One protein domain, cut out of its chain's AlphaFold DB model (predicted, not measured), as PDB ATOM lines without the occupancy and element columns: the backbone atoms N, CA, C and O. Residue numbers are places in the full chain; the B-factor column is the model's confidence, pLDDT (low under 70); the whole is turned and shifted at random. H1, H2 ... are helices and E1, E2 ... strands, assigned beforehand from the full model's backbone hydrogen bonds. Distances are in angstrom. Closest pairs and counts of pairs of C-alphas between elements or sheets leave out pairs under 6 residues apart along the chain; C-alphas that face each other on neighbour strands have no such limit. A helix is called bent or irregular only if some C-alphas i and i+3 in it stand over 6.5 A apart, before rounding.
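What this domain is: This is residues 308 to 327 and 730 to 860 of the 920 residues of an uncharacterized protein of Mytilus galloprovincialis (UniProt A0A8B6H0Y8). Two antiparallel sheets lie partly face to face as a sandwich, their strands crossed, and a long arm runs out from one of them. The ends of E6 and E7 at residues 823 and 852, with H4 and residues 840 to 851, make this arm, while the short helix H1 only grazes the larger sheet, and H2 and H3, joined by a long loop, residues 771 to 787, are on neither sheet. The printed part has 151 residues, with the named elements E1 E2 E3 H1 H2 H3 E4 E5 E6 H4 E7 along the chain, four helices and seven strands of mixed class. The sheets run E2 E3 E1 E4 and E5 E6 E7. The whole is loose, with a radius of gyration of the C-alphas of 21.2 A and spans of 65 by 44 by 31 A.

How they stand to each other: The larger sheet, strongly twisted, has E2, residues 734 to 740, and E4, residues 798 to 804, as edge strands, and E3, residues 743 to 748, and E1, residues 319 to 325, as inner strands. E2 and E3 form a hairpin, with N 737 and O 745 2.8 A apart. E3 and E1 pair through N 323 and O 744, 2.8 A. E1 and E4 are antiparallel at 152 degrees, with N 322 and O 802 2.8 A apart. The second sheet has E5, residues 806 to 811, E6, residues 814 to 823, and E7, residues 852 to 860. E5 and E6 form a hairpin, with N 816 and O 808 2.8 A apart; E6 and E7 pair through N 817 and O 858, 2.8 A. The sheets make a sandwich, two sheets face to face, with strands at 50 degrees; the closest C-alphas of E4 and E6 are those of Gly 804 and Lys 819, 4.0 A. H1, residues 753 to 756, only grazes the larger sheet. H2, residues 759 to 770, is near H1 and irregular, with C-alphas 760 and 763 7.2 A apart. H3, residues 788 to 791, and H4, residues 827 to 839, are on neither sheet. In H4 every O i to N i+4 pair is within hydrogen-bond range, in H2 6 of 8; H1 and H3 are too short for one.

Where its parts are: E1 begins at C-alpha 319, (-84.109, -43.318, 197.319), and spans 19.7 A. E6 spans 28.5 A, H2 17.3 A and H4 18.4 A, from C-alpha 827 at (-94.606, -29.437, 222.337). E7 spans 26.3 A and ends at C-alpha 860, (-85.256, -59.757, 207.910).

The domain as a whole: The farthest C-alphas, of Asp 776 and Lys 841, are 66.7 A apart. Residues 328 to 729 are not printed, a gap of 27.7 A between C-alphas 327 and 730. H2 to H3 and H4 to E7 are long links. pLDDT is under 70 at residues 771 to 778, 788, 824 to 831 and 844 to 852.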
ATOM      1  N   PHE A 308     -74.523 -45.791 193.153       96.81
ATOM      2  CA  PHE A 308     -75.016 -45.335 191.860       96.81
ATOM      3  C   PHE A 308     -75.836 -46.441 191.199       96.81
ATOM      4  O   PHE A 308     -75.498 -47.615 191.352       96.81
ATOM      5  N   ILE A 309     -76.907 -46.070 190.501       96.06
ATOM      6  CA  ILE A 309     -77.764 -47.019 189.783       96.06
ATOM      7  C   ILE A 309     -76.954 -47.619 188.633       96.06
ATOM      8  O   ILE A 309     -76.373 -46.891 187.832       96.06
ATOM      9  N   ARG A 310     -76.849 -48.948 188.594       90.62
ATOM     10  CA  ARG A 310     -76.068 -49.745 187.633       90.62
ATOM     11  C   ARG A 310     -74.607 -49.318 187.511       90.62
ATOM     12  O   ARG A 310     -73.989 -49.485 186.463       90.62
ATOM     13  N   ASN A 311     -74.040 -48.775 188.589       89.31
ATOM     14  CA  ASN A 311     -72.704 -48.173 188.618       89.31
ATOM     15  C   ASN A 311     -72.509 -46.982 187.650       89.31
ATOM     16  O   ASN A 311     -71.371 -46.644 187.323       89.31
ATOM     17  N   ASP A 312     -73.583 -46.315 187.218       92.69
ATOM     18  CA  ASP A 312     -73.510 -45.076 186.438       92.69
ATOM     19  C   ASP A 312     -73.343 -43.864 187.365       92.69
ATOM     20  O   ASP A 312     -74.280 -43.425 188.035       92.69
ATOM     21  N   PHE A 313     -72.145 -43.273 187.380       93.12
ATOM     22  CA  PHE A 313     -71.812 -42.118 188.223       93.12
ATOM     23  C   PHE A 313     -72.698 -40.881 187.996       93.12
ATOM     24  O   PHE A 313     -72.744 -39.998 188.856       93.12
ATOM     25  N   THR A 314     -73.414 -40.805 186.872       94.81
ATOM     26  CA  THR A 314     -74.375 -39.728 186.586       94.81
ATOM     27  C   THR A 314     -75.744 -39.957 187.234       94.81
ATOM     28  O   THR A 314     -76.538 -39.022 187.344       94.81
ATOM     29  N   ARG A 315     -76.006 -41.174 187.726       96.31
ATOM     30  CA  ARG A 315     -77.266 -41.615 188.340       96.31
ATOM     31  C   ARG A 315     -77.044 -42.009 189.808       96.31
ATOM     32  O   ARG A 315     -77.051 -43.194 190.152       96.31
ATOM     33  N   PRO A 316     -76.816 -41.043 190.720       96.81
ATOM     34  CA  PRO A 316     -76.660 -41.351 192.138       96.81
ATOM     35  C   PRO A 316     -77.956 -41.927 192.712       96.81
ATOM     36  O   PRO A 316     -79.044 -41.451 192.404       96.81
ATOM     37  N   CYS A 317     -77.845 -42.908 193.607       97.44
ATOM     38  CA  CYS A 317     -78.990 -43.384 194.376       97.44
ATOM     39  C   CYS A 317     -79.537 -42.236 195.239       97.44
ATOM     40  O   CYS A 317     -78.809 -41.651 196.049       97.44
ATOM     41  N   GLN A 318     -80.820 -41.922 195.073       97.44
ATOM     42  CA  GLN A 318     -81.531 -40.876 195.812       97.44
ATOM     43  C   GLN A 318     -82.621 -41.435 196.734       97.44
ATOM     44  O   GLN A 318     -82.983 -40.788 197.724       97.44
ATOM     45  N   LYS A 319     -83.109 -42.658 196.473       97.25
ATOM     46  CA  LYS A 319     -84.109 -43.318 197.319       97.25
ATOM     47  C   LYS A 319     -84.021 -44.842 197.255       97.25
ATOM     48  O   LYS A 319     -83.731 -45.406 196.210       97.25
ATOM     49  N   ILE A 320     -84.343 -45.505 198.366       97.56
ATOM     50  CA  ILE A 320     -84.703 -46.928 198.399       97.56
ATOM     51  C   ILE A 320     -86.219 -47.040 198.522       97.56
ATOM     52  O   ILE A 320     -86.795 -46.494 199.470       97.56
ATOM     53  N   LEU A 321     -86.839 -47.782 197.609       96.94
ATOM     54  CA  LEU A 321     -88.279 -47.995 197.543       96.94
ATOM     55  C   LEU A 321     -88.598 -49.490 197.652       96.94
ATOM     56  O   LEU A 321     -87.949 -50.311 197.011       96.94
ATOM     57  N   GLY A 322     -89.575 -49.843 198.484       95.81
ATOM     58  CA  GLY A 322     -90.065 -51.211 198.649       95.81
ATOM     59  C   GLY A 322     -91.564 -51.294 198.399       95.81
ATOM     60  O   GLY A 322     -92.339 -50.608 199.074       95.81
ATOM     61  N   PHE A 323     -91.960 -52.145 197.459       95.94
ATOM     62  CA  PHE A 323     -93.343 -52.494 197.155       95.94
ATOM     63  C   PHE A 323     -93.721 -53.849 197.748       95.94
ATOM     64  O   PHE A 323     -92.881 -54.734 197.871       95.94
ATOM     65  N   ASP A 324     -95.000 -54.003 198.078       94.81
ATOM     66  CA  ASP A 324     -95.615 -55.250 198.539       94.81
ATOM     67  C   ASP A 324     -96.950 -55.437 197.809       94.81
ATOM     68  O   ASP A 324     -97.828 -54.565 197.876       94.81
ATOM     69  N   ALA A 325     -97.106 -56.555 197.100       94.00
ATOM     70  CA  ALA A 325     -98.362 -56.929 196.467       94.00
ATOM     71  C   ALA A 325     -99.386 -57.263 197.554       94.00
ATOM     72  O   ALA A 325     -99.276 -58.249 198.288       94.00
ATOM     73  N   ASN A 326    -100.422 -56.439 197.676       91.19
ATOM     74  CA  ASN A 326    -101.437 -56.654 198.686       91.19
ATOM     75  C   ASN A 326    -102.177 -57.972 198.417       91.19
ATOM     76  O   ASN A 326    -102.861 -58.109 197.411       91.19
ATOM     77  N   ALA A 327    -102.064 -58.925 199.345       91.19
ATOM     78  CA  ALA A 327    -102.739 -60.222 199.273       91.19
ATOM     79  C   ALA A 327    -102.526 -60.940 197.922       91.19
ATOM     80  O   ALA A 327    -103.493 -61.374 197.300       91.19
ATOM     81  N   ASP A 730     -87.120 -45.574 183.191       94.56
ATOM     82  CA  ASP A 730     -85.905 -45.961 182.484       94.56
ATOM     83  C   ASP A 730     -85.014 -46.833 183.376       94.56
ATOM     84  O   ASP A 730     -84.809 -46.517 184.546       94.56
ATOM     85  N   ARG A 731     -84.448 -47.921 182.841       93.44
ATOM     86  CA  ARG A 731     -83.555 -48.798 183.615       93.44
ATOM     87  C   ARG A 731     -82.348 -48.050 184.185       93.44
ATOM     88  O   ARG A 731     -81.828 -48.474 185.207       93.44
ATOM     89  N   SER A 732     -81.901 -46.940 183.594       94.62
ATOM     90  CA  SER A 732     -80.849 -46.099 184.196       94.62
ATOM     91  C   SER A 732     -81.286 -45.388 185.487       94.62
ATOM     92  O   SER A 732     -80.443 -44.923 186.251       94.62
ATOM     93  N   ASP A 733     -82.591 -45.339 185.760       97.19
ATOM     94  CA  ASP A 733     -83.185 -44.663 186.908       97.19
ATOM     95  C   ASP A 733     -83.669 -45.610 188.019       97.19
ATOM     96  O   ASP A 733     -84.017 -45.138 189.107       97.19
ATOM     97  N   PHE A 734     -83.627 -46.931 187.803       97.19
ATOM     98  CA  PHE A 734     -83.879 -47.915 188.855       97.19
ATOM     99  C   PHE A 734     -83.004 -49.170 188.756       97.19
ATOM    100  O   PHE A 734     -82.597 -49.609 187.680       97.19
ATOM    101  N   GLU A 735     -82.771 -49.792 189.909       96.19
ATOM    102  CA  GLU A 735     -82.084 -51.080 190.006       96.19
ATOM    103  C   GLU A 735     -82.678 -51.923 191.138       96.19
ATOM    104  O   GLU A 735     -82.893 -51.443 192.255       96.19
ATOM    105  N   TYR A 736     -82.981 -53.188 190.848       94.38
ATOM    106  CA  TYR A 736     -83.561 -54.118 191.809       94.38
ATOM    107  C   TYR A 736     -82.540 -54.507 192.878       94.38
ATOM    108  O   TYR A 736     -81.400 -54.868 192.595       94.38
ATOM    109  N   CYS A 737     -82.976 -54.504 194.135       94.00
ATOM    110  CA  CYS A 737     -82.189 -54.935 195.286       94.00
ATOM    111  C   CYS A 737     -82.585 -56.353 195.709       94.00
ATOM    112  O   CYS A 737     -81.741 -57.237 195.858       94.00
ATOM    113  N   GLU A 738     -83.879 -56.580 195.927       92.31
ATOM    114  CA  GLU A 738     -84.396 -57.812 196.521       92.31
ATOM    115  C   GLU A 738     -85.841 -58.071 196.115       92.31
ATOM    116  O   GLU A 738     -86.614 -57.144 195.884       92.31
ATOM    117  N   MET A 739     -86.191 -59.350 196.069       91.12
ATOM    118  CA  MET A 739     -87.565 -59.820 196.009       91.12
ATOM    119  C   MET A 739     -87.735 -60.969 197.002       91.12
ATOM    120  O   MET A 739     -86.925 -61.899 197.004       91.12
ATOM    121  N   ASP A 740     -88.803 -60.959 197.797       90.12
ATOM    122  CA  ASP A 740     -89.275 -62.130 198.541       90.12
ATOM    123  C   ASP A 740     -90.775 -62.313 198.330       90.12
ATOM    124  O   ASP A 740     -91.582 -61.657 198.984       90.12
ATOM    125  N   THR A 741     -91.123 -63.268 197.463       89.06
ATOM    126  CA  THR A 741     -92.483 -63.721 197.135       89.06
ATOM    127  C   THR A 741     -93.373 -62.646 196.515       89.06
ATOM    128  O   THR A 741     -93.646 -62.715 195.323       89.06
ATOM    129  N   ASP A 742     -93.841 -61.704 197.324       92.00
ATOM    130  CA  ASP A 742     -94.791 -60.635 197.010       92.00
ATOM    131  C   ASP A 742     -94.206 -59.235 197.245       92.00
ATOM    132  O   ASP A 742     -94.854 -58.237 196.933       92.00
ATOM    133  N   SER A 743     -92.976 -59.154 197.756       93.00
ATOM    134  CA  SER A 743     -92.249 -57.899 197.968       93.00
ATOM    135  C   SER A 743     -91.169 -57.667 196.911       93.00
ATOM    136  O   SER A 743     -90.542 -58.618 196.445       93.00
ATOM    137  N   ALA A 744     -90.950 -56.402 196.544       94.94
ATOM    138  CA  ALA A 744     -89.925 -55.966 195.599       94.94
ATOM    139  C   ALA A 744     -89.271 -54.662 196.078       94.94
ATOM    140  O   ALA A 744     -89.928 -53.624 196.173       94.94
ATOM    141  N   TYR A 745     -87.974 -54.711 196.373       96.50
ATOM    142  CA  TYR A 745     -87.175 -53.559 196.783       96.50
ATOM    143  C   TYR A 745     -86.216 -53.141 195.677       96.50
ATOM    144  O   TYR A 745     -85.543 -53.982 195.082       96.50
ATOM    145  N   MET A 746     -86.090 -51.833 195.470       97.31
ATOM    146  CA  MET A 746     -85.252 -51.233 194.436       97.31
ATOM    147  C   MET A 746     -84.620 -49.922 194.910       97.31
ATOM    148  O   MET A 746     -85.121 -49.256 195.823       97.31
ATOM    149  N   ALA A 747     -83.509 -49.555 194.285       98.12
ATOM    150  CA  ALA A 747     -82.913 -48.233 194.379       98.12
ATOM    151  C   ALA A 747     -83.392 -47.365 193.213       98.12
ATOM    152  O   ALA A 747     -83.553 -47.864 192.103       98.12
ATOM    153  N   LEU A 748     -83.605 -46.076 193.472       98.19
ATOM    154  CA  LEU A 748     -84.006 -45.083 192.481       98.19
ATOM    155  C   LEU A 748     -82.956 -43.984 192.366       98.19
ATOM    156  O   LEU A 748     -82.383 -43.547 193.372       98.19
ATOM    157  N   SER A 749     -82.765 -43.486 191.149       97.62
ATOM    158  CA  SER A 749     -81.951 -42.302 190.870       97.62
ATOM    159  C   SER A 749     -82.652 -40.989 191.238       97.62
ATOM    160  O   SER A 749     -81.997 -39.954 191.253       97.62
ATOM    161  N   GLY A 750     -83.960 -41.011 191.524       95.81
ATOM    162  CA  GLY A 750     -84.771 -39.852 191.910       95.81
ATOM    163  C   GLY A 750     -85.328 -39.933 193.338       95.81
ATOM    164  O   GLY A 750     -85.254 -40.982 193.987       95.81
ATOM    165  N   PRO A 751     -85.864 -38.821 193.874       94.38
ATOM    166  CA  PRO A 751     -86.361 -38.749 195.251       94.38
ATOM    167  C   PRO A 751     -87.600 -39.616 195.526       94.38
ATOM    168  O   PRO A 751     -87.829 -39.976 196.682       94.38
ATOM    169  N   ASP A 752     -88.385 -39.946 194.501       94.25
ATOM    170  CA  ASP A 752     -89.580 -40.789 194.570       94.25
ATOM    171  C   ASP A 752     -89.875 -41.437 193.204       94.25
ATOM    172  O   ASP A 752     -89.246 -41.098 192.199       94.25
ATOM    173  N   LEU A 753     -90.834 -42.368 193.150       94.44
ATOM    174  CA  LEU A 753     -91.191 -43.037 191.894       94.44
ATOM    175  C   LEU A 753     -91.697 -42.045 190.833       94.44
ATOM    176  O   LEU A 753     -91.306 -42.148 189.678       94.44
ATOM    177  N   ALA A 754     -92.531 -41.070 191.213       94.25
ATOM    178  CA  ALA A 754     -93.137 -40.122 190.276       94.25
ATOM    179  C   ALA A 754     -92.087 -39.266 189.542       94.25
ATOM    180  O   ALA A 754     -92.278 -38.902 188.380       94.25
ATOM    181  N   SER A 755     -90.969 -38.970 190.208       96.19
ATOM    182  CA  SER A 755     -89.856 -38.189 189.665       96.19
ATOM    183  C   SER A 755     -89.070 -38.900 188.559       96.19
ATOM    184  O   SER A 755     -88.476 -38.219 187.725       96.19
ATOM    185  N   VAL A 756     -89.103 -40.237 188.527       96.62
ATOM    186  CA  VAL A 756     -88.376 -41.070 187.550       96.62
ATOM    187  C   VAL A 756     -89.287 -41.687 186.484       96.62
ATOM    188  O   VAL A 756     -88.814 -42.417 185.617       96.62
ATOM    189  N   ILE A 757     -90.591 -41.384 186.506       97.44
ATOM    190  CA  ILE A 757     -91.508 -41.812 185.442       97.44
ATOM    191  C   ILE A 757     -91.103 -41.151 184.119       97.44
ATOM    192  O   ILE A 757     -90.978 -39.919 184.042       97.44
ATOM    193  N   ARG A 758     -90.961 -41.973 183.072       96.12
ATOM    194  CA  ARG A 758     -90.684 -41.538 181.700       96.12
ATOM    195  C   ARG A 758     -91.670 -40.438 181.284       96.12
ATOM    196  O   ARG A 758     -92.870 -40.593 181.532       96.12
ATOM    197  N   PRO A 759     -91.217 -39.330 180.667       95.62
ATOM    198  CA  PRO A 759     -92.087 -38.211 180.298       95.62
ATOM    199  C   PRO A 759     -93.365 -38.623 179.555       95.62
ATOM    200  O   PRO A 759     -94.446 -38.155 179.901       95.62
ATOM    201  N   GLU A 760     -93.249 -39.545 178.602       95.31
ATOM    202  CA  GLU A 760     -94.332 -40.092 177.782       95.31
ATOM    203  C   GLU A 760     -95.340 -40.954 178.564       95.31
ATOM    204  O   GLU A 760     -96.493 -41.075 178.154       95.31
ATOM    205  N   MET A 761     -94.948 -41.498 179.721       95.00
ATOM    206  CA  MET A 761     -95.808 -42.329 180.573       95.00
ATOM    207  C   MET A 761     -96.466 -41.547 181.718       95.00
ATOM    208  O   MET A 761     -97.325 -42.096 182.413       95.00
ATOM    209  N   LYS A 762     -96.118 -40.268 181.927       92.81
ATOM    210  CA  LYS A 762     -96.628 -39.460 183.053       92.81
ATOM    211  C   LYS A 762     -98.150 -39.344 183.069       92.81
ATOM    212  O   LYS A 762     -98.747 -39.515 184.129       92.81
ATOM    213  N   ASP A 763     -98.777 -39.117 181.918       90.06
ATOM    214  CA  ASP A 763    -100.239 -39.003 181.827       90.06
ATOM    215  C   ASP A 763    -100.930 -40.333 182.142       90.06
ATOM    216  O   ASP A 763    -101.926 -40.365 182.865       90.06
ATOM    217  N   ALA A 764    -100.394 -41.447 181.631       89.88
ATOM    218  CA  ALA A 764    -100.901 -42.783 181.932       89.88
ATOM    219  C   ALA A 764    -100.759 -43.106 183.427       89.88
ATOM    220  O   ALA A 764    -101.722 -43.542 184.056       89.88
ATOM    221  N   TYR A 765     -99.598 -42.800 184.012       90.75
ATOM    222  CA  TYR A 765     -99.320 -42.977 185.435       90.75
ATOM    223  C   TYR A 765    -100.265 -42.152 186.318       90.75
ATOM    224  O   TYR A 765    -100.858 -42.675 187.262       90.75
ATOM    225  N   GLN A 766    -100.463 -40.870 185.993       88.12
ATOM    226  CA  GLN A 766    -101.391 -40.012 186.728       88.12
ATOM    227  C   GLN A 766    -102.831 -40.510 186.599       88.12
ATOM    228  O   GLN A 766    -103.512 -40.639 187.615       88.12
ATOM    229  N   ARG A 767    -103.286 -40.884 185.395       84.50
ATOM    230  CA  ARG A 767    -104.617 -41.482 185.205       84.50
ATOM    231  C   ARG A 767    -104.794 -42.772 186.005       84.50
ATOM    232  O   ARG A 767    -105.842 -42.942 186.612       84.50
ATOM    233  N   ALA A 768    -103.791 -43.641 186.093       83.44
ATOM    234  CA  ALA A 768    -103.886 -44.848 186.917       83.44
ATOM    235  C   ALA A 768    -104.054 -44.533 188.420       83.44
ATOM    236  O   ALA A 768    -104.716 -45.277 189.140       83.44
ATOM    237  N   LEU A 769    -103.494 -43.415 188.900       83.94
ATOM    238  CA  LEU A 769    -103.575 -43.001 190.306       83.94
ATOM    239  C   LEU A 769    -104.809 -42.157 190.653       83.94
ATOM    240  O   LEU A 769    -105.292 -42.239 191.785       83.94
ATOM    241  N   THR A 770    -105.281 -41.316 189.728       77.94
ATOM    242  CA  THR A 770    -106.318 -40.292 189.971       77.94
ATOM    243  C   THR A 770    -107.505 -40.365 189.009       77.94
ATOM    244  O   THR A 770    -108.421 -39.551 189.120       77.94
ATOM    245  N   GLY A 771    -107.494 -41.290 188.048       63.59
ATOM    246  CA  GLY A 771    -108.487 -41.450 186.985       63.59
ATOM    247  C   GLY A 771    -109.821 -41.987 187.490       63.59
ATOM    248  O   GLY A 771    -110.174 -43.125 187.236       63.59
ATOM    249  N   CYS A 772    -110.554 -41.106 188.168       55.16
ATOM    250  CA  CYS A 772    -111.994 -41.105 188.415       55.16
ATOM    251  C   CYS A 772    -112.558 -42.226 189.310       55.16
ATOM    252  O   CYS A 772    -112.508 -43.409 188.996       55.16
ATOM    253  N   CYS A 773    -113.217 -41.815 190.400       61.12
ATOM    254  CA  CYS A 773    -114.084 -42.637 191.253       61.12
ATOM    255  C   CYS A 773    -115.372 -43.060 190.518       61.12
ATOM    256  O   CYS A 773    -116.472 -42.743 190.966       61.12
ATOM    257  N   ARG A 774    -115.243 -43.685 189.348       60.72
ATOM    258  CA  ARG A 774    -116.351 -44.354 188.674       60.72
ATOM    259  C   ARG A 774    -116.267 -45.843 189.000       60.72
ATOM    260  O   ARG A 774    -115.167 -46.385 189.114       60.72
ATOM    261  N   ASP A 775    -117.417 -46.475 189.189       57.78
ATOM    262  CA  ASP A 775    -117.512 -47.872 189.628       57.78
ATOM    263  C   ASP A 775    -116.943 -48.879 188.601       57.78
ATOM    264  O   ASP A 775    -116.745 -50.045 188.928       57.78
ATOM    265  N   ASP A 776    -116.642 -48.431 187.379       59.19
ATOM    266  CA  ASP A 776    -116.152 -49.204 186.232       59.19
ATOM    267  C   ASP A 776    -114.626 -49.143 186.008       59.19
ATOM    268  O   ASP A 776    -114.126 -49.787 185.085       59.19
ATOM    269  N   PHE A 777    -113.864 -48.414 186.837       64.94
ATOM    270  CA  PHE A 777    -112.399 -48.345 186.726       64.94
ATOM    271  C   PHE A 777    -111.695 -49.090 187.871       64.94
ATOM    272  O   PHE A 777    -111.723 -48.656 189.031       64.94
ATOM    273  N   GLU A 778    -111.013 -50.191 187.538       66.56
ATOM    274  CA  GLU A 778    -110.141 -50.937 188.452       66.56
ATOM    275  C   GLU A 778    -108.671 -50.542 188.213       66.56
ATOM    276  O   GLU A 778    -108.222 -50.537 187.071       66.56
ATOM    277  N   PRO A 779    -107.911 -50.158 189.257       74.62
ATOM    278  CA  PRO A 779    -106.497 -49.838 189.091       74.62
ATOM    279  C   PRO A 779    -105.684 -51.089 188.741       74.62
ATOM    280  O   PRO A 779    -105.856 -52.133 189.363       74.62
ATOM    281  N   ASP A 780    -104.732 -50.949 187.818       78.06
ATOM    282  CA  ASP A 780    -103.930 -52.087 187.354       78.06
ATOM    283  C   ASP A 780    -102.722 -52.387 188.248       78.06
ATOM    284  O   ASP A 780    -102.381 -53.550 188.435       78.06
ATOM    285  N   TRP A 781    -102.059 -51.370 188.818       90.56
ATOM    286  CA  TRP A 781    -100.741 -51.546 189.464       90.56
ATOM    287  C   TRP A 781    -100.669 -51.027 190.893       90.56
ATOM    288  O   TRP A 781    -100.267 -51.758 191.796       90.56
ATOM    289  N   LEU A 782    -101.044 -49.767 191.110       92.19
ATOM    290  CA  LEU A 782    -100.867 -49.064 192.381       92.19
ATOM    291  C   LEU A 782    -102.228 -48.667 192.977       92.19
ATOM    292  O   LEU A 782    -103.150 -48.350 192.226       92.19
ATOM    293  N   PRO A 783    -102.373 -48.618 194.315       88.94
ATOM    294  CA  PRO A 783    -103.577 -48.083 194.944       88.94
ATOM    295  C   PRO A 783    -103.839 -46.630 194.532       88.94
ATOM    296  O   PRO A 783    -102.931 -45.797 194.615       88.94
ATOM    297  N   ARG A 784    -105.085 -46.294 194.166       84.88
ATOM    298  CA  ARG A 784    -105.442 -44.921 193.781       84.88
ATOM    299  C   ARG A 784    -105.327 -43.978 194.967       84.88
ATOM    300  O   ARG A 784    -105.597 -44.340 196.117       84.88
ATOM    301  N   THR A 785    -104.993 -42.725 194.683       82.50
ATOM    302  CA  THR A 785    -104.855 -41.675 195.702       82.50
ATOM    303  C   THR A 785    -106.206 -41.129 196.174       82.50
ATOM    304  O   THR A 785    -106.326 -40.706 197.324       82.50
ATOM    305  N   CYS A 786    -107.253 -41.211 195.346       74.44
ATOM    306  CA  CYS A 786    -108.615 -40.796 195.700       74.44
ATOM    307  C   CYS A 786    -109.380 -41.835 196.549       74.44
ATOM    308  O   CYS A 786    -110.211 -41.453 197.369       74.44
ATOM    309  N   CYS A 787    -109.061 -43.129 196.419       71.25
ATOM    310  CA  CYS A 787    -109.764 -44.248 197.074       71.25
ATOM    311  C   CYS A 787    -108.856 -45.057 198.022       71.25
ATOM    312  O   CYS A 787    -109.111 -46.232 198.299       71.25
ATOM    313  N   THR A 788    -107.790 -44.432 198.541       65.62
ATOM    314  CA  THR A 788    -106.649 -45.118 199.187       65.62
ATOM    315  C   THR A 788    -107.010 -46.171 200.230       65.62
ATOM    316  O   THR A 788    -106.318 -47.179 200.313       65.62
ATOM    317  N   LYS A 789    -108.045 -45.970 201.058       73.31
ATOM    318  CA  LYS A 789    -108.417 -46.953 202.093       73.31
ATOM    319  C   LYS A 789    -108.939 -48.261 201.492       73.31
ATOM    320  O   LYS A 789    -108.546 -49.327 201.955       73.31
ATOM    321  N   TYR A 790    -109.784 -48.172 200.467       79.12
ATOM    322  CA  TYR A 790    -110.358 -49.335 199.794       79.12
ATOM    323  C   TYR A 790    -109.290 -50.068 198.975       79.12
ATOM    324  O   TYR A 790    -109.057 -51.261 199.185       79.12
ATOM    325  N   ASP A 791    -108.564 -49.328 198.132       79.69
ATOM    326  CA  ASP A 791    -107.581 -49.903 197.208       79.69
ATOM    327  C   ASP A 791    -106.363 -50.502 197.915       79.69
ATOM    328  O   ASP A 791    -105.811 -51.498 197.460       79.69
ATOM    329  N   LYS A 792    -105.968 -49.979 199.086       81.31
ATOM    330  CA  LYS A 792    -104.907 -50.594 199.908       81.31
ATOM    331  C   LYS A 792    -105.214 -52.037 200.314       81.31
ATOM    332  O   LYS A 792    -104.294 -52.749 200.726       81.31
ATOM    333  N   ARG A 793    -106.485 -52.445 200.258       85.44
ATOM    334  CA  ARG A 793    -106.945 -53.811 200.524       85.44
ATOM    335  C   ARG A 793    -107.412 -54.551 199.275       85.44
ATOM    336  O   ARG A 793    -107.713 -55.733 199.404       85.44
ATOM    337  N   THR A 794    -107.398 -53.926 198.098       87.38
ATOM    338  CA  THR A 794    -107.662 -54.605 196.824       87.38
ATOM    339  C   THR A 794    -106.533 -55.596 196.528       87.38
ATOM    340  O   THR A 794    -105.358 -55.206 196.550       87.38
ATOM    341  N   PRO A 795    -106.838 -56.892 196.347       91.19
ATOM    342  CA  PRO A 795    -105.823 -57.893 196.052       91.19
ATOM    343  C   PRO A 795    -105.065 -57.590 194.752       91.19
ATOM    344  O   PRO A 795    -105.670 -57.186 193.767       91.19
ATOM    345  N   GLY A 796    -103.750 -57.808 194.739       91.94
ATOM    346  CA  GLY A 796    -102.916 -57.732 193.532       91.94
ATOM    347  C   GLY A 796    -102.310 -56.361 193.231       91.94
ATOM    348  O   GLY A 796    -101.415 -56.281 192.390       91.94
ATOM    349  N   LEU A 797    -102.729 -55.301 193.932       93.38
ATOM    350  CA  LEU A 797    -102.096 -53.981 193.838       93.38
ATOM    351  C   LEU A 797    -100.808 -53.913 194.653       93.38
ATOM    352  O   LEU A 797    -100.748 -54.378 195.794       93.38
ATOM    353  N   PHE A 798     -99.802 -53.250 194.101       94.75
ATOM    354  CA  PHE A 798     -98.509 -53.019 194.724       94.75
ATOM    355  C   PHE A 798     -98.551 -51.730 195.533       94.75
ATOM    356  O   PHE A 798     -98.591 -50.622 195.000       94.75
ATOM    357  N   LYS A 799     -98.549 -51.855 196.860       91.50
ATOM    358  CA  LYS A 799     -98.481 -50.691 197.751       91.50
ATOM    359  C   LYS A 799     -97.030 -50.422 198.128       91.50
ATOM    360  O   LYS A 799     -96.259 -51.355 198.344       91.50
ATOM    361  N   VAL A 800     -96.686 -49.151 198.297       91.88
ATOM    362  CA  VAL A 800     -95.408 -48.773 198.907       91.88
ATOM    363  C   VAL A 800     -95.426 -49.215 200.370       91.88
ATOM    364  O   VAL A 800     -96.212 -48.711 201.178       91.88
ATOM    365  N   GLU A 801     -94.582 -50.183 200.719       91.06
ATOM    366  CA  GLU A 801     -94.413 -50.658 202.093       91.06
ATOM    367  C   GLU A 801     -93.193 -50.044 202.789       91.06
ATOM    368  O   GLU A 801     -93.098 -50.059 204.025       91.06
ATOM    369  N   TYR A 802     -92.252 -49.503 202.011       93.44
ATOM    370  CA  TYR A 802     -91.019 -48.949 202.538       93.44
ATOM    371  C   TYR A 802     -90.444 -47.830 201.667       93.44
ATOM    372  O   TYR A 802     -90.347 -47.964 200.455       93.44
ATOM    373  N   GLU A 803     -89.976 -46.771 202.326       94.69
ATOM    374  CA  GLU A 803     -89.167 -45.704 201.736       94.69
ATOM    375  C   GLU A 803     -88.021 -45.384 202.695       94.69
ATOM    376  O   GLU A 803     -88.243 -45.169 203.899       94.69
ATOM    377  N   GLY A 804     -86.794 -45.368 202.186       94.81
ATOM    378  CA  GLY A 804     -85.611 -45.138 203.007       94.81
ATOM    379  C   GLY A 804     -84.362 -44.794 202.215       94.81
ATOM    380  O   GLY A 804     -84.432 -44.437 201.044       94.81
ATOM    381  N   ASP A 805     -83.219 -44.891 202.888       95.44
ATOM    382  CA  ASP A 805     -81.947 -44.365 202.384       95.44
ATOM    383  C   ASP A 805     -80.892 -45.451 202.173       95.44
ATOM    384  O   ASP A 805     -79.913 -45.227 201.473       95.44
ATOM    385  N   VAL A 806     -81.035 -46.606 202.824       96.31
ATOM    386  CA  VAL A 806     -80.040 -47.683 202.772       96.31
ATOM    387  C   VAL A 806     -80.744 -49.017 202.660       96.31
ATOM    388  O   VAL A 806     -81.681 -49.275 203.420       96.31
ATOM    389  N   MET A 807     -80.227 -49.881 201.796       95.75
ATOM    390  CA  MET A 807     -80.553 -51.297 201.752       95.75
ATOM    391  C   MET A 807     -79.284 -52.137 201.682       95.75
ATOM    392  O   MET A 807     -78.389 -51.845 200.895       95.75
ATOM    393  N   ILE A 808     -79.219 -53.190 202.499       95.19
ATOM    394  CA  ILE A 808     -78.165 -54.205 202.442       95.19
ATOM    395  C   ILE A 808     -78.811 -55.590 202.425       95.19
ATOM    396  O   ILE A 808     -79.446 -55.987 203.404       95.19
ATOM    397  N   GLY A 809     -78.617 -56.332 201.338       91.88
ATOM    398  CA  GLY A 809     -79.013 -57.727 201.169       91.88
ATOM    399  C   GLY A 809     -77.800 -58.653 201.252       91.88
ATOM    400  O   GLY A 809     -76.839 -58.490 200.508       91.88
ATOM    401  N   LEU A 810     -77.826 -59.631 202.160       84.69
ATOM    402  CA  LEU A 810     -76.721 -60.588 202.319       84.69
ATOM    403  C   LEU A 810     -77.000 -61.893 201.571       84.69
ATOM    404  O   LEU A 810     -76.144 -62.404 200.852       84.69
ATOM    405  N   CYS A 811     -78.203 -62.430 201.751       81.75
ATOM    406  CA  CYS A 811     -78.712 -63.603 201.051       81.75
ATOM    407  C   CYS A 811     -80.245 -63.604 201.098       81.75
ATOM    408  O   CYS A 811     -80.855 -62.771 201.773       81.75
ATOM    409  N   SER A 812     -80.862 -64.553 200.389       82.50
ATOM    410  CA  SER A 812     -82.314 -64.754 200.373       82.50
ATOM    411  C   SER A 812     -82.908 -64.674 201.791       82.50
ATOM    412  O   SER A 812     -82.431 -65.327 202.727       82.50
ATOM    413  N   LYS A 813     -83.933 -63.829 201.964       86.19
ATOM    414  CA  LYS A 813     -84.637 -63.569 203.237       86.19
ATOM    415  C   LYS A 813     -83.772 -62.998 204.374       86.19
ATOM    416  O   LYS A 813     -84.199 -63.026 205.535       86.19
ATOM    417  N   THR A 814     -82.589 -62.461 204.066       88.88
ATOM    418  CA  THR A 814     -81.671 -61.832 205.028       88.88
ATOM    419  C   THR A 814     -81.172 -60.488 204.499       88.88
ATOM    420  O   THR A 814     -80.148 -60.401 203.818       88.88
ATOM    421  N   TYR A 815     -81.896 -59.429 204.850       91.56
ATOM    422  CA  TYR A 815     -81.629 -58.059 204.416       91.56
ATOM    423  C   TYR A 815     -82.011 -57.045 205.501       91.56
ATOM    424  O   TYR A 815     -82.812 -57.336 206.395       91.56
ATOM    425  N   ILE A 816     -81.455 -55.841 205.413       93.50
ATOM    426  CA  ILE A 816     -81.787 -54.694 206.260       93.50
ATOM    427  C   ILE A 816     -82.029 -53.460 205.406       93.50
ATOM    428  O   ILE A 816     -81.321 -53.217 204.434       93.50
ATOM    429  N   VAL A 817     -82.994 -52.654 205.829       94.88
ATOM    430  CA  VAL A 817     -83.254 -51.329 205.287       94.88
ATOM    431  C   VAL A 817     -83.251 -50.287 206.406       94.88
ATOM    432  O   VAL A 817     -83.669 -50.566 207.538       94.88
ATOM    433  N   GLN A 818     -82.757 -49.084 206.117       95.12
ATOM    434  CA  GLN A 818     -82.731 -47.962 207.057       95.12
ATOM    435  C   GLN A 818     -83.236 -46.677 206.419       95.12
ATOM    436  O   GLN A 818     -82.842 -46.327 205.311       95.12
ATOM    437  N   LYS A 819     -84.061 -45.951 207.176       93.31
ATOM    438  CA  LYS A 819     -84.499 -44.603 206.829       93.31
ATOM    439  C   LYS A 819     -84.117 -43.610 207.909       93.31
ATOM    440  O   LYS A 819     -84.127 -43.924 209.104       93.31
ATOM    441  N   THR A 820     -83.811 -42.404 207.478       87.75
ATOM    442  CA  THR A 820     -83.341 -41.314 208.312       87.75
ATOM    443  C   THR A 820     -84.432 -40.259 208.378       87.75
ATOM    444  O   THR A 820     -84.839 -39.697 207.369       87.75
ATOM    445  N   LYS A 821     -84.927 -39.982 209.584       82.19
ATOM    446  CA  LYS A 821     -85.935 -38.950 209.832       82.19
ATOM    447  C   LYS A 821     -85.341 -37.811 210.641       82.19
ATOM    448  O   LYS A 821     -84.673 -38.045 211.651       82.19
ATOM    449  N   LEU A 822     -85.653 -36.577 210.255       75.44
ATOM    450  CA  LEU A 822     -85.517 -35.436 211.153       75.44
ATOM    451  C   LEU A 822     -86.673 -35.471 212.155       75.44
ATOM    452  O   LEU A 822     -87.837 -35.408 211.770       75.44
ATOM    453  N   VAL A 823     -86.363 -35.577 213.446       70.38
ATOM    454  CA  VAL A 823     -87.375 -35.523 214.504       70.38
ATOM    455  C   VAL A 823     -87.245 -34.207 215.255       70.38
ATOM    456  O   VAL A 823     -86.199 -33.896 215.836       70.38
ATOM    457  N   HIS A 824     -88.341 -33.451 215.265       66.19
ATOM    458  CA  HIS A 824     -88.518 -32.277 216.112       66.19
ATOM    459  C   HIS A 824     -89.129 -32.694 217.455       66.19
ATOM    460  O   HIS A 824     -89.985 -33.576 217.531       66.19
ATOM    461  N   THR A 825     -88.677 -32.082 218.546       59.00
ATOM    462  CA  THR A 825     -89.182 -32.381 219.892       59.00
ATOM    463  C   THR A 825     -90.637 -31.917 220.028       59.00
ATOM    464  O   THR A 825     -90.924 -30.751 219.777       59.00
ATOM    465  N   SER A 826     -91.560 -32.800 220.441       60.28
ATOM    466  CA  SER A 826     -92.983 -32.437 220.552       60.28
ATOM    467  C   SER A 826     -93.243 -31.396 221.650       60.28
ATOM    468  O   SER A 826     -92.660 -31.463 222.739       60.28
ATOM    469  N   ASN A 827     -94.177 -30.473 221.388       60.03
ATOM    470  CA  ASN A 827     -94.606 -29.437 222.337       60.03
ATOM    471  C   ASN A 827     -95.048 -30.023 223.689       60.03
ATOM    472  O   ASN A 827     -94.723 -29.477 224.740       60.03
ATOM    473  N   THR A 828     -95.693 -31.189 223.690       60.56
ATOM    474  CA  THR A 828     -96.185 -31.866 224.899       60.56
ATOM    475  C   THR A 828     -95.055 -32.363 225.801       60.56
ATOM    476  O   THR A 828     -95.100 -32.173 227.017       60.56
ATOM    477  N   LYS A 829     -93.989 -32.940 225.222       63.16
ATOM    478  CA  LYS A 829     -92.792 -33.329 225.989       63.16
ATOM    479  C   LYS A 829     -92.072 -32.108 226.553       63.16
ATOM    480  O   LYS A 829     -91.533 -32.183 227.655       63.16
ATOM    481  N   MET A 830     -92.099 -30.977 225.840       64.62
ATOM    482  CA  MET A 830     -91.550 -29.718 226.350       64.62
ATOM    483  C   MET A 830     -92.323 -29.216 227.570       64.62
ATOM    484  O   MET A 830     -91.704 -28.842 228.567       64.62
ATOM    485  N   THR A 831     -93.655 -29.249 227.524       66.94
ATOM    486  CA  THR A 831     -94.505 -28.868 228.658       66.94
ATOM    487  C   THR A 831     -94.284 -29.799 229.848       66.94
ATOM    488  O   THR A 831     -94.040 -29.318 230.952       66.94
ATOM    489  N   ALA A 832     -94.241 -31.116 229.628       70.25
ATOM    490  CA  ALA A 832     -93.968 -32.098 230.677       70.25
ATOM    491  C   ALA A 832     -92.583 -31.906 231.323       70.25
ATOM    492  O   ALA A 832     -92.458 -31.943 232.543       70.25
ATOM    493  N   PHE A 833     -91.541 -31.630 230.532       71.56
ATOM    494  CA  PHE A 833     -90.195 -31.382 231.056       71.56
ATOM    495  C   PHE A 833     -90.114 -30.075 231.857       71.56
ATOM    496  O   PHE A 833     -89.437 -30.016 232.886       71.56
ATOM    497  N   ARG A 834     -90.835 -29.028 231.424       72.19
ATOM    498  CA  ARG A 834     -90.976 -27.776 232.186       72.19
ATOM    499  C   ARG A 834     -91.709 -28.013 233.507       72.19
ATOM    500  O   ARG A 834     -91.229 -27.550 234.538       72.19
ATOM    501  N   LEU A 835     -92.810 -28.769 233.493       76.31
ATOM    502  CA  LEU A 835     -93.583 -29.121 234.688       76.31
ATOM    503  C   LEU A 835     -92.762 -29.962 235.675       76.31
ATOM    504  O   LEU A 835     -92.706 -29.624 236.854       76.31
ATOM    505  N   LEU A 836     -92.038 -30.979 235.199       77.00
ATOM    506  CA  LEU A 836     -91.147 -31.811 236.019       77.00
ATOM    507  C   LEU A 836     -90.010 -31.005 236.661       77.00
ATOM    508  O   LEU A 836     -89.695 -31.206 237.831       77.00
ATOM    509  N   ARG A 837     -89.388 -30.072 235.925       79.12
ATOM    510  CA  ARG A 837     -88.360 -29.187 236.503       79.12
ATOM    511  C   ARG A 837     -88.945 -28.220 237.526       79.12
ATOM    512  O   ARG A 837     -88.291 -27.970 238.535       79.12
ATOM    513  N   ARG A 838     -90.160 -27.716 237.282       76.75
ATOM    514  CA  ARG A 838     -90.883 -26.845 238.218       76.75
ATOM    515  C   ARG A 838     -91.227 -27.593 239.508       76.75
ATOM    516  O   ARG A 838     -90.950 -27.074 240.581       76.75
ATOM    517  N   ALA A 839     -91.706 -28.834 239.406       77.06
ATOM    518  CA  ALA A 839     -91.951 -29.714 240.551       77.06
ATOM    519  C   ALA A 839     -90.670 -30.008 241.357       77.06
ATOM    520  O   ALA A 839     -90.710 -30.077 242.580       77.06
ATOM    521  N   LYS A 840     -89.512 -30.108 240.687       84.25
ATOM    522  CA  LYS A 840     -88.198 -30.318 241.324       84.25
ATOM    523  C   LYS A 840     -87.473 -29.026 241.753       84.25
ATOM    524  O   LYS A 840     -86.303 -29.105 242.110       84.25
ATOM    525  N   LYS A 841     -88.118 -27.848 241.689       83.44
ATOM    526  CA  LYS A 841     -87.526 -26.522 242.000       83.44
ATOM    527  C   LYS A 841     -86.187 -26.242 241.288       83.44
ATOM    528  O   LYS A 841     -85.311 -25.567 241.819       83.44
ATOM    529  N   LEU A 842     -86.013 -26.754 240.069       75.56
ATOM    530  CA  LEU A 842     -84.795 -26.545 239.281       75.56
ATOM    531  C   LEU A 842     -84.879 -25.232 238.481       75.56
ATOM    532  O   LEU A 842     -85.943 -24.934 237.931       75.56
ATOM    533  N   PRO A 843     -83.771 -24.481 238.309       73.25
ATOM    534  CA  PRO A 843     -83.778 -23.221 237.569       73.25
ATOM    535  C   PRO A 843     -84.173 -23.409 236.091       73.25
ATOM    536  O   PRO A 843     -83.926 -24.486 235.508       73.25
ATOM    537  N   PRO A 844     -84.781 -22.377 235.468       62.59
ATOM    538  CA  PRO A 844     -85.191 -22.412 234.070       62.59
ATOM    539  C   PRO A 844     -83.968 -22.581 233.164       62.59
ATOM    540  O   PRO A 844     -83.028 -21.794 233.195       62.59
ATOM    541  N   LYS A 845     -83.976 -23.636 232.342       64.25
ATOM    542  CA  LYS A 845     -82.917 -23.923 231.367       64.25
ATOM    543  C   LYS A 845     -83.441 -23.625 229.966       64.25
ATOM    544  O   LYS A 845     -84.452 -24.196 229.557       64.25
ATOM    545  N   ARG A 846     -82.746 -22.758 229.221       54.72
ATOM    546  CA  ARG A 846     -83.028 -22.498 227.801       54.72
ATOM    547  C   ARG A 846     -82.652 -23.757 227.007       54.72
ATOM    548  O   ARG A 846     -81.477 -24.077 226.858       54.72
ATOM    549  N   LEU A 847     -83.648 -24.527 226.576       57.12
ATOM    550  CA  LEU A 847     -83.444 -25.711 225.741       57.12
ATOM    551  C   LEU A 847     -83.269 -25.261 224.288       57.12
ATOM    552  O   LEU A 847     -84.247 -25.055 223.578       57.12
ATOM    553  N   ILE A 848     -82.019 -25.090 223.855       52.38
ATOM    554  CA  ILE A 848     -81.689 -24.994 222.429       52.38
ATOM    555  C   ILE A 848     -81.743 -26.421 221.884       52.38
ATOM    556  O   ILE A 848     -80.839 -27.219 222.140       52.38
ATOM    557  N   HIS A 849     -82.818 -26.777 221.186       56.19
ATOM    558  CA  HIS A 849     -82.943 -28.101 220.585       56.19
ATOM    559  C   HIS A 849     -82.723 -28.042 219.079       56.19
ATOM    560  O   HIS A 849     -83.575 -27.589 218.322       56.19
ATOM    561  N   ARG A 850     -81.548 -28.533 218.669       57.59
ATOM    562  CA  ARG A 850     -81.254 -28.870 217.278       57.59
ATOM    563  C   ARG A 850     -82.097 -30.089 216.873       57.59
ATOM    564  O   ARG A 850     -82.278 -30.977 217.714       57.59
ATOM    565  N   PRO A 851     -82.597 -30.157 215.628       59.69
ATOM    566  CA  PRO A 851     -83.280 -31.344 215.126       59.69
ATOM    567  C   PRO A 851     -82.407 -32.583 215.332       59.69
ATOM    568  O   PRO A 851     -81.202 -32.541 215.073       59.69
ATOM    569  N   ARG A 852     -82.993 -33.681 215.822       68.00
ATOM    570  CA  ARG A 852     -82.259 -34.936 216.010       68.00
ATOM    571  C   ARG A 852     -82.550 -35.858 214.835       68.00
ATOM    572  O   ARG A 852     -83.708 -36.137 214.539       68.00
ATOM    573  N   LEU A 853     -81.492 -36.355 214.204       74.56
ATOM    574  CA  LEU A 853     -81.581 -37.413 213.205       74.56
ATOM    575  C   LEU A 853     -81.891 -38.738 213.909       74.56
ATOM    576  O   LEU A 853     -81.098 -39.223 214.719       74.56
ATOM    577  N   LEU A 854     -83.058 -39.306 213.618       81.94
ATOM    578  CA  LEU A 854     -83.458 -40.640 214.044       81.94
ATOM    579  C   LEU A 854     -83.271 -41.604 212.871       81.94
ATOM    580  O   LEU A 854     -83.802 -41.376 211.789       81.94
ATOM    581  N   ARG A 855     -82.528 -42.688 213.097       84.12
ATOM    582  CA  ARG A 855     -82.361 -43.772 212.123       84.12
ATOM    583  C   ARG A 855     -83.275 -44.925 212.513       84.12
ATOM    584  O   ARG A 855     -83.076 -45.542 213.557       84.12
ATOM    585  N   GLU A 856     -84.281 -45.189 211.693       89.38
ATOM    586  CA  GLU A 856     -85.203 -46.312 211.853       89.38
ATOM    587  C   GLU A 856     -84.749 -47.463 210.953       89.38
ATOM    588  O   GLU A 856     -84.486 -47.257 209.769       89.38
ATOM    589  N   VAL A 857     -84.667 -48.674 211.507       89.25
ATOM    590  CA  VAL A 857     -84.238 -49.881 210.787       89.25
ATOM    591  C   VAL A 857     -85.361 -50.916 210.738       89.25
ATOM    592  O   VAL A 857     -86.009 -51.179 211.751       89.25
ATOM    593  N   LYS A 858     -85.560 -51.540 209.575       90.19
ATOM    594  CA  LYS A 858     -86.392 -52.741 209.376       90.19
ATOM    595  C   LYS A 858     -85.479 -53.812 208.787       90.19
ATOM    596  O   LYS A 858     -84.713 -53.524 207.879       90.19
ATOM    597  N   PHE A 859     -85.505 -55.030 209.320       88.38
ATOM    598  CA  PHE A 859     -84.674 -56.110 208.784       88.38
ATOM    599  C   PHE A 859     -85.353 -57.472 208.867       88.38
ATOM    600  O   PHE A 859     -86.144 -57.744 209.787       88.38
ATOM    601  N   SER A 860     -85.000 -58.325 207.910       86.25
ATOM    602  CA  SER A 860     -85.256 -59.757 207.910       86.25
ATOM    603  C   SER A 860     -83.975 -60.512 208.262       86.25
ATOM    604  O   SER A 860     -82.879 -60.157 207.837       86.25
TER     605      SER A 860